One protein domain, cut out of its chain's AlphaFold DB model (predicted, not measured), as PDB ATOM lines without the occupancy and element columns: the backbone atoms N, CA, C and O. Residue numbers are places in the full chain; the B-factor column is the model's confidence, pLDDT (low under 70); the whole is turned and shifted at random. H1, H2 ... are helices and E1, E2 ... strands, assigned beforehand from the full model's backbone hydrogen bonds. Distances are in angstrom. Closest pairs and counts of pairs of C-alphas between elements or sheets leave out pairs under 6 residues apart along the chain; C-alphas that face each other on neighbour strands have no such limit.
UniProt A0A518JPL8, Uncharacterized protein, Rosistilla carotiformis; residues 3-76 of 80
ATOM      1  N   VAL A   3     187.968 183.281 174.722       95.88
ATOM      2  CA  VAL A   3     187.268 183.881 173.579       95.88
ATOM      3  C   VAL A   3     187.892 183.335 172.297       95.88
ATOM      4  O   VAL A   3     188.858 182.577 172.353       95.88
ATOM      5  N   LYS A   4     187.334 183.680 171.145       96.56
ATOM      6  CA  LYS A   4     187.825 183.246 169.844       96.56
ATOM      7  C   LYS A   4     188.066 184.445 168.944       96.56
ATOM      8  O   LYS A   4     187.248 185.363 168.898       96.56
ATOM      9  N   GLU A   5     189.171 184.428 168.218       95.62
ATOM     10  CA  GLU A   5     189.472 185.433 167.209       95.62
ATOM     11  C   GLU A   5     188.723 185.124 165.911       95.62
ATOM     12  O   GLU A   5     188.805 184.023 165.374       95.62
ATOM     13  N   LYS A   6     187.986 186.103 165.379       94.88
ATOM     14  CA  LYS A   6     187.180 185.928 164.159       94.88
ATOM     15  C   LYS A   6     188.028 185.614 162.928       94.88
ATOM     16  O   LYS A   6     187.566 184.891 162.054       94.88
ATOM     17  N   ALA A   7     189.221 186.206 162.838       92.31
ATOM     18  CA  ALA A   7     190.062 186.133 161.646       92.31
ATOM     19  C   ALA A   7     190.688 184.747 161.454       92.31
ATOM     20  O   ALA A   7     190.737 184.256 160.329       92.31
ATOM     21  N   THR A   8     191.151 184.123 162.539       91.69
ATOM     22  CA  THR A   8     191.849 182.830 162.486       91.69
ATOM     23  C   THR A   8     190.991 181.669 162.978       91.69
ATOM     24  O   THR A   8     191.195 180.535 162.559       91.69
ATOM     25  N   GLY A   9     190.002 181.937 163.836       93.00
ATOM     26  CA  GLY A   9     189.249 180.907 164.547       93.00
ATOM     27  C   GLY A   9     189.963 180.375 165.791       93.00
ATOM     28  O   GLY A   9     189.415 179.493 166.456       93.00
ATOM     29  N   ASP A  10     191.133 180.917 166.134       93.38
ATOM     30  CA  ASP A  10     191.914 180.467 167.283       93.38
ATOM     31  C   ASP A  10     191.287 180.910 168.602       93.38
ATOM     32  O   ASP A  10     190.690 181.989 168.716       93.38
ATOM     33  N   LEU A  11     191.469 180.082 169.628       94.31
ATOM     34  CA  LEU A  11     191.099 180.447 170.986       94.31
ATOM     35  C   LEU A  11     192.134 181.402 171.578       94.31
ATOM     36  O   LEU A  11     193.338 181.251 171.392       94.31
ATOM     37  N   VAL A  12     191.646 182.365 172.346       94.62
ATOM     38  CA  VAL A  12     192.460 183.321 173.088       94.62
ATOM     39  C   VAL A  12     192.105 183.190 174.562       94.62
ATOM     40  O   VAL A  12     190.946 183.369 174.954       94.62
ATOM     41  N   ARG A  13     193.101 182.864 175.389       94.81
ATOM     42  CA  ARG A  13     192.974 182.907 176.848       94.81
ATOM     43  C   ARG A  13     193.069 184.355 177.307       94.81
ATOM     44  O   ARG A  13     194.038 185.037 177.004       94.81
ATOM     45  N   ILE A  14     192.070 184.794 178.061       94.56
ATOM     46  CA  ILE A  14     192.008 186.101 178.707       94.56
ATOM     47  C   ILE A  14     192.032 185.895 180.217       94.56
ATOM     48  O   ILE A  14     191.076 185.355 180.785       94.56
ATOM     49  N   ASP A  15     193.098 186.345 180.867       92.56
ATOM     50  CA  ASP A  15     193.245 186.244 182.321       92.56
ATOM     51  C   ASP A  15     192.565 187.412 183.051       92.56
ATOM     52  O   ASP A  15     191.951 187.221 184.101       92.56
ATOM     53  N   ARG A  16     192.563 188.617 182.459       92.75
ATOM     54  CA  ARG A  16     191.908 189.804 183.035       92.75
ATOM     55  C   ARG A  16     190.534 190.051 182.427       92.75
ATOM     56  O   ARG A  16     190.380 190.803 181.466       92.75
ATOM     57  N   ILE A  17     189.518 189.432 183.025       92.50
ATOM     58  CA  ILE A  17     188.119 189.588 182.598       92.50
ATOM     59  C   ILE A  17     187.654 191.038 182.759       92.50
ATOM     60  O   ILE A  17     186.937 191.528 181.896       92.50
ATOM     61  N   ASP A  18     188.116 191.760 183.781       93.31
ATOM     62  CA  ASP A  18     187.778 193.178 183.958       93.31
ATOM     63  C   ASP A  18     188.228 194.029 182.761       93.31
ATOM     64  O   ASP A  18     187.514 194.932 182.336       93.31
ATOM     65  N   GLN A  19     189.371 193.699 182.150       92.94
ATOM     66  CA  GLN A  19     189.849 194.363 180.933       92.94
ATOM     67  C   GLN A  19     188.975 194.005 179.720       92.94
ATOM     68  O   GLN A  19     188.648 194.874 178.912       92.94
ATOM     69  N   LEU A  20     188.538 192.745 179.616       94.50
ATOM     70  CA  LEU A  20     187.600 192.303 178.580       94.50
ATOM     71  C   LEU A  20     186.212 192.935 178.740       94.50
ATOM     72  O   LEU A  20     185.578 193.259 177.741       94.50
ATOM     73  N   ALA A  21     185.739 193.138 179.964       93.56
ATOM     74  CA  ALA A  21     184.438 193.737 180.237       93.56
ATOM     75  C   ALA A  21     184.473 195.273 180.233       93.56
ATOM     76  O   ALA A  21     183.419 195.893 180.139       93.56
ATOM     77  N   ASN A  22     185.657 195.895 180.297       94.50
ATOM     78  CA  ASN A  22     185.807 197.347 180.299       94.50
ATOM     79  C   ASN A  22     185.477 197.950 178.919       94.50
ATOM     80  O   ASN A  22     186.266 197.770 177.987       94.50
ATOM     81  N   PRO A  23     184.381 198.714 178.770       93.12
ATOM     82  CA  PRO A  23     184.012 199.315 177.492       93.12
ATOM     83  C   PRO A  23     184.933 200.454 177.046       93.12
ATOM     84  O   PRO A  23     184.954 200.784 175.867       93.12
ATOM     85  N   GLN A  24     185.716 201.044 177.957       92.81
ATOM     86  CA  GLN A  24     186.675 202.107 177.627       92.81
ATOM     87  C   GLN A  24     187.930 201.571 176.929       92.81
ATOM     88  O   GLN A  24     188.672 202.334 176.317       92.81
ATOM     89  N   ALA A  25     188.191 200.266 177.039       92.81
ATOM     90  CA  ALA A  25     189.309 199.614 176.380       92.81
ATOM     91  C   ALA A  25     188.816 198.924 175.106       92.81
ATOM     92  O   ALA A  25     187.987 198.017 175.175       92.81
ATOM     93  N   SER A  26     189.347 199.326 173.950       93.19
ATOM     94  CA  SER A  26     189.095 198.678 172.653       93.19
ATOM     95  C   SER A  26     189.897 197.388 172.460       93.19
ATOM     96  O   SER A  26     189.581 196.590 171.574       93.19
ATOM     97  N   GLU A  27     190.916 197.177 173.292       95.06
ATOM     98  CA  GLU A  27     191.871 196.076 173.211       95.06
ATOM     99  C   GLU A  27     191.986 195.333 174.541       95.06
ATOM    100  O   GLU A  27     191.773 195.890 175.623       95.06
ATOM    101  N   VAL A  28     192.336 194.053 174.458       95.50
ATOM    102  CA  VAL A  28     192.563 193.188 175.614       95.50
ATOM    103  C   VAL A  28     193.802 192.329 175.390       95.50
ATOM    104  O   VAL A  28     194.034 191.849 174.282       95.50
ATOM    105  N   CYS A  29     194.595 192.135 176.441       95.25
ATOM    106  CA  CYS A  29     195.725 191.218 176.394       95.25
ATOM    107  C   CYS A  29     195.250 189.771 176.550       95.25
ATOM    108  O   CYS A  29     194.364 189.479 177.362       95.25
ATOM    109  N   GLY A  30     195.848 188.866 175.786       94.31
ATOM    110  CA  GLY A  30     195.560 187.445 175.874       94.31
ATOM    111  C   GLY A  30     196.642 186.573 175.263       94.31
ATOM    112  O   GLY A  30     197.572 187.057 174.623       94.31
ATOM    113  N   TRP A  31     196.488 185.266 175.435       93.12
ATOM    114  CA  TRP A  31     197.388 184.257 174.885       93.12
ATOM    115  C   TRP A  31     196.650 183.464 173.824       93.12
ATOM    116  O   TRP A  31     195.653 182.798 174.127       93.12
ATOM    117  N   ARG A  32     197.128 183.538 172.581       91.69
ATOM    118  CA  ARG A  32     196.586 182.724 171.495       91.69
ATOM    119  C   ARG A  32     196.977 181.264 171.717       91.69
ATOM    120  O   ARG A  32     198.135 180.951 171.972       91.69
ATOM    121  N   GLN A  33     195.995 180.385 171.597       89.00
ATOM    122  CA  GLN A  33     196.140 178.937 171.692       89.00
ATOM    123  C   GLN A  33     196.124 178.371 170.268       89.00
ATOM    124  O   GLN A  33     195.106 177.852 169.812       89.00
ATOM    125  N   ALA A  34     197.225 178.564 169.538       81.44
ATOM    126  CA  ALA A  34     197.382 178.112 168.158       81.44
ATOM    127  C   ALA A  34     198.571 177.150 168.048       81.44
ATOM    128  O   ALA A  34     199.690 177.500 168.417       81.44
ATOM    129  N   GLY A  35     198.333 175.958 167.495       79.94
ATOM    130  CA  GLY A  35     199.358 174.916 167.376       79.94
ATOM    131  C   GLY A  35     199.656 174.203 168.700       79.94
ATOM    132  O   GLY A  35     198.787 174.103 169.563       79.94
ATOM    133  N   GLU A  36     200.874 173.672 168.834       72.38
ATOM    134  CA  GLU A  36     201.309 172.896 170.012       72.38
ATOM    135  C   GLU A  36     202.051 173.737 171.072       72.38
ATOM    136  O   GLU A  36     202.301 173.248 172.173       72.38
ATOM    137  N   GLU A  37     202.367 175.004 170.780       68.25
ATOM    138  CA  GLU A  37     203.081 175.908 171.693       68.25
ATOM    139  C   GLU A  37     202.187 177.070 172.154       68.25
ATOM    140  O   GLU A  37     201.462 177.675 171.362       68.25
ATOM    141  N   GLU A  38     202.257 177.419 173.445       64.50
ATOM    142  CA  GLU A  38     201.587 178.613 173.969       64.50
ATOM    143  C   GLU A  38     202.307 179.862 173.442       64.50
ATOM    144  O   GLU A  38     203.454 180.138 173.801       64.50
ATOM    145  N   GLN A  39     201.638 180.619 172.567       73.31
ATOM    146  CA  GLN A  39     202.177 181.883 172.074       73.31
ATOM    147  C   GLN A  39     202.173 182.938 173.185       73.31
ATOM    148  O   GLN A  39     201.336 182.906 174.086       73.31
ATOM    149  N   GLY A  40     203.108 183.889 173.114       82.31
ATOM    150  CA  GLY A  40     203.220 184.972 174.094       82.31
ATOM    151  C   GLY A  40     201.975 185.864 174.179       82.31
ATOM    152  O   GLY A  40     201.130 185.887 173.281       82.31
ATOM    153  N   GLU A  41     201.890 186.634 175.268       90.94
ATOM    154  CA  GLU A  41     200.819 187.615 175.468       90.94
ATOM    155  C   GLU A  41     200.792 188.614 174.304       90.94
ATOM    156  O   GLU A  41     201.806 189.217 173.951       90.94
ATOM    157  N   THR A  42     199.622 188.784 173.700       91.94
ATOM    158  CA  THR A  42     199.383 189.693 172.576       91.94
ATOM    159  C   THR A  42     198.124 190.513 172.836       91.94
ATOM    160  O   THR A  42     197.226 190.091 173.565       91.94
ATOM    161  N   GLN A  43     198.057 191.708 172.251       95.00
ATOM    162  CA  GLN A  43     196.874 192.564 172.303       95.00
ATOM    163  C   GLN A  43     195.905 192.202 171.177       95.00
ATOM    164  O   GLN A  43     196.296 192.089 170.016       95.00
ATOM    165  N   PHE A  44     194.630 192.048 171.522       94.50
ATOM    166  CA  PHE A  44     193.555 191.721 170.593       94.50
ATOM    167  C   PHE A  44     192.498 192.818 170.595       94.50
ATOM    168  O   PHE A  44     191.997 193.211 171.652       94.50
ATOM    169  N   LEU A  45     192.096 193.263 169.403       95.50
ATOM    170  CA  LEU A  45     190.954 194.158 169.231       95.50
ATOM    171  C   LEU A  45     189.661 193.428 169.596       95.50
ATOM    172  O   LEU A  45     189.321 192.412 168.991       95.50
ATOM    173  N   LYS A  46     188.874 193.994 170.510       94.50
ATOM    174  CA  LYS A  46     187.614 193.386 170.974       94.50
ATOM    175  C   LYS A  46     186.588 193.228 169.854       94.50
ATOM    176  O   LYS A  46     185.854 192.248 169.830       94.50
ATOM    177  N   ALA A  47     186.599 194.127 168.868       94.25
ATOM    178  CA  ALA A  47     185.774 194.013 167.662       94.25
ATOM    179  C   ALA A  47     186.070 192.737 166.839       94.25
ATOM    180  O   ALA A  47     185.185 192.216 166.145       94.25
ATOM    181  N   GLY A  48     187.300 192.223 166.935       94.88
ATOM    182  CA  GLY A  48     187.764 190.990 166.305       94.88
ATOM    183  C   GLY A  48     187.525 189.727 167.135       94.88
ATOM    184  O   GLY A  48     187.845 188.640 166.660       94.88
ATOM    185  N   LEU A  49     186.951 189.839 168.336       96.06
ATOM    186  CA  LEU A  49     186.715 188.718 169.244       96.06
ATOM    187  C   LEU A  49     185.231 188.320 169.288       96.06
ATOM    188  O   LEU A  49     184.329 189.147 169.131       96.06
ATOM    189  N   VAL A  50     184.983 187.028 169.495       97.62
ATOM    190  CA  VAL A  50     183.664 186.417 169.734       97.62
ATOM    191  C   VAL A  50     183.756 185.397 170.857       97.62
ATOM    192  O   VAL A  50     184.842 184.941 171.216       97.62
ATOM    193  N   PHE A  51     182.615 184.984 171.396       96.88
ATOM    194  CA  PHE A  51     182.569 183.769 172.194       96.88
ATOM    195  C   PHE A  51     182.931 182.547 171.333       96.88
ATOM    196  O   PHE A  51     182.729 182.561 170.114       96.88
ATOM    197  N   PRO A  52     183.428 181.449 171.934       96.00
ATOM    198  CA  PRO A  52     183.705 180.211 171.201       96.00
ATOM    199  C   PRO A  52     182.505 179.690 170.385       96.00
ATOM    200  O   PRO A  52     182.707 179.109 169.317       96.00
ATOM    201  N   SER A  53     181.276 179.997 170.825       95.88
ATOM    202  CA  SER A  53     180.001 179.736 170.136       95.88
ATOM    203  C   SER A  53     179.771 180.546 168.848       95.88
ATOM    204  O   SER A  53     178.815 180.267 168.131       95.88
ATOM    205  N   ASN A  54     180.646 181.501 168.512       94.94
ATOM    206  CA  ASN A  54     180.487 182.540 167.478       94.94
ATOM    207  C   ASN A  54     179.536 183.689 167.833       94.94
ATOM    208  O   ASN A  54     179.302 184.561 166.997       94.94
ATOM    209  N   GLU A  55     179.015 183.742 169.055       96.62
ATOM    210  CA  GLU A  55     178.227 184.892 169.492       96.62
ATOM    211  C   GLU A  55     179.127 186.128 169.675       96.62
ATOM    212  O   GLU A  55     180.263 186.006 170.152       96.62
ATOM    213  N   PRO A  56     178.661 187.332 169.298       95.25
ATOM    214  CA  PRO A  56     179.423 188.553 169.518       95.25
ATOM    215  C   PRO A  56     179.594 188.829 171.015       95.25
ATOM    216  O   PRO A  56     178.763 188.439 171.836       95.25
ATOM    217  N   LEU A  57     180.660 189.552 171.369       94.94
ATOM    218  CA  LEU A  57     180.801 190.069 172.727       94.94
ATOM    219  C   LEU A  57     179.632 191.015 173.070       94.94
ATOM    220  O   LEU A  57     179.099 191.681 172.172       94.94
ATOM    221  N   PRO A  58     179.240 191.119 174.353       94.56
ATOM    222  CA  PRO A  58     178.190 192.034 174.774       94.56
ATOM    223  C   PRO A  58     178.506 193.475 174.361       94.56
ATOM    224  O   PRO A  58     179.629 193.953 174.532       94.56
ATOM    225  N   GLN A  59     177.500 194.199 173.863       91.12
ATOM    226  CA  GLN A  59     177.665 195.605 173.472       91.12
ATOM    227  C   GLN A  59     178.121 196.472 174.654       91.12
ATOM    228  O   GLN A  59     178.987 197.322 174.482       91.12
ATOM    229  N   CYS A  60     177.638 196.192 175.868       91.88
ATOM    230  CA  CYS A  60     178.065 196.878 177.091       91.88
ATOM    231  C   CYS A  60     179.551 196.700 177.439       91.88
ATOM    232  O   CYS A  60     180.060 197.436 178.277       91.88
ATOM    233  N   TRP A  61     180.246 195.743 176.818       93.44
ATOM    234  CA  TRP A  61     181.689 195.549 176.976       93.44
ATOM    235  C   TRP A  61     182.493 196.236 175.875       93.44
ATOM    236  O   TRP A  61     183.707 196.345 175.998       93.44
ATOM    237  N   CYS A  62     181.856 196.666 174.789       91.31
ATOM    238  CA  CYS A  62     182.531 197.245 173.624       91.31
ATOM    239  C   CYS A  62     182.173 198.720 173.396       91.31
ATOM    240  O   CYS A  62     182.895 199.402 172.675       91.31
ATOM    241  N   ASP A  63     181.076 199.201 173.982       89.81
ATOM    242  CA  ASP A  63     180.571 200.560 173.810       89.81
ATOM    243  C   ASP A  63     180.460 201.291 175.164       89.81
ATOM    244  O   ASP A  63     179.601 200.947 175.988       89.81
ATOM    245  N   PRO A  64     181.291 202.326 175.397       89.25
ATOM    246  CA  PRO A  64     181.206 203.228 176.546       89.25
ATOM    247  C   PRO A  64     179.824 203.825 176.806       89.25
ATOM    248  O   PRO A  64     179.464 204.075 177.956       89.25
ATOM    249  N   HIS A  65     179.056 204.067 175.746       88.31
ATOM    250  CA  HIS A  65     177.782 204.775 175.794       88.31
ATOM    251  C   HIS A  65     176.583 203.826 175.773       88.31
ATOM    252  O   HIS A  65     175.446 204.288 175.667       88.31
ATOM    253  N   TYR A  66     176.809 202.516 175.921       87.38
ATOM    254  CA  TYR A  66     175.754 201.505 175.866       87.38
ATOM    255  C   TYR A  66     174.565 201.824 176.785       87.38
ATOM    256  O   TYR A  66     173.417 201.686 176.373       87.38
ATOM    257  N   GLN A  67     174.829 202.292 178.012       80.88
ATOM    258  CA  GLN A  67     173.774 202.615 178.981       80.88
ATOM    259  C   GLN A  67     172.943 203.828 178.539       80.88
ATOM    260  O   GLN A  67     171.721 203.745 178.503       80.88
ATOM    261  N   CYS A  68     173.598 204.901 178.091       82.75
ATOM    262  CA  CYS A  68     172.912 206.098 177.601       82.75
ATOM    263  C   CYS A  68     172.081 205.799 176.338       82.75
ATOM    264  O   CYS A  68     170.958 206.283 176.185       82.75
ATOM    265  N   ALA A  69     172.600 204.948 175.446       75.00
ATOM    266  CA  ALA A  69     171.872 204.494 174.267       75.00
ATOM    267  C   ALA A  69     170.658 203.616 174.626       75.00
ATOM    268  O   ALA A  69     169.619 203.729 173.975       75.00
ATOM    269  N   ASP A  70     170.761 202.756 175.645       75.94
ATOM    270  CA  ASP A  70     169.636 201.949 176.138       75.94
ATOM    271  C   ASP A  70     168.529 202.830 176.733       75.94
ATOM    272  O   ASP A  70     167.355 202.660 176.405       75.94
ATOM    273  N   GLU A  71     168.896 203.835 177.530       72.81
ATOM    274  CA  GLU A  71     167.956 204.809 178.093       72.81
ATOM    275  C   GLU A  71     167.236 205.606 176.998       72.81
ATOM    276  O   GLU A  71     166.007 205.705 177.005       72.81
ATOM    277  N   ALA A  72     167.971 206.093 175.991       71.19
ATOM    278  CA  ALA A  72     167.380 206.782 174.846       71.19
ATOM    279  C   ALA A  72     166.395 205.887 174.070       71.19
ATOM    280  O   ALA A  72     165.336 206.356 173.654       71.19
ATOM    281  N   ARG A  73     166.706 204.591 173.907       72.50
ATOM    282  CA  ARG A  73     165.812 203.608 173.263       72.50
ATOM    283  C   ARG A  73     164.556 203.340 174.090       72.50
ATOM    284  O   ARG A  73     163.484 203.209 173.510       72.50
ATOM    285  N   ARG A  74     164.667 203.280 175.420       71.44
ATOM    286  CA  ARG A  74     163.527 203.070 176.333       71.44
ATOM    287  C   ARG A  74     162.596 204.277 176.422       71.44
ATOM    288  O   ARG A  74     161.401 204.098 176.624       71.44
ATOM    289  N   CYS A  75     163.129 205.490 176.288       66.25
ATOM    290  CA  CYS A  75     162.341 206.722 176.323       66.25
ATOM    291  C   CYS A  75     161.667 207.069 174.988       66.25
ATOM    292  O   CYS A  75     160.821 207.964 174.959       66.25
ATOM    293  N   MET A  76     162.000 206.386 173.888       56.41
ATOM    294  CA  MET A  76     161.274 206.552 172.630       56.41
ATOM    295  C   MET A  76     159.921 205.835 172.744       56.41
ATOM    296  O   MET A  76     159.904 204.622 172.967       56.41
TER     297      MET A  76
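This is residues 3 to 76 of the 80 residues of an uncharacterized protein of Rosistilla carotiformis (UniProt A0A518JPL8). A twisted, curled sheet of four short strands makes the body, with the small helix H1 over one face, and an arm of H2 and H3 lengthens the model at one end, where residues 71 to 76 stick out free. Between sheet and arm, residues 46 to 58 loop past E1, to which residues 49 to 50 pair. The 74 printed residues hold E1, E2, H1, E3, E4, H2 and H3 in chain order; the sheet runs E1, E2, E3, E4, antiparallel, and the class is mixed, helices and strands. The whole is loose, with a radius of gyration of the C-alphas of 14.2 A and spans of 52 by 20 by 15 A.

Find C-alpha 3 at (187.268, 183.881, 173.579), where E1, residues 3 to 5, begins; E2 is residues 11 to 13. E3, residues 27 to 33, runs 17.7 A, and E4, residues 41 to 45, 13.4 A. H1 is residues 17 to 21 and H2 residues 59 to 62. H3, residues 66 to 75, runs 14.4 A to C-alpha 75 at (162.341, 206.722, 176.323).

Look first at hairpin E3 and E4: N 28 and O 44 are 2.9 A apart. E3 is staggered, pairing with E2 over residues 31 to 33, where N 13 and O 31 are 2.8 A apart. In hairpin E1 and E2, N 12 and O 3 are 2.8 A apart. H1 is on the sheet at a height of 8.9 A. H1 and H2 touch, closest at C-alphas 21 and 61, 4.6 A. H2 and H3 only just touch, only at the corner, with 3 pairs of C-alphas within 8 A, closest at C-alphas 60 and 66, 5.3 A. In H1 and H3 every O i to N i+4 pair is within hydrogen-bond range; H2 is too short for one.

C-alphas 36 and 76, the farthest apart, are 52.4 A apart. The printed part has no cut; the link E4 to H2 is long. Look for pLDDT under 70 at residues 37 to 38 and 75 to 76.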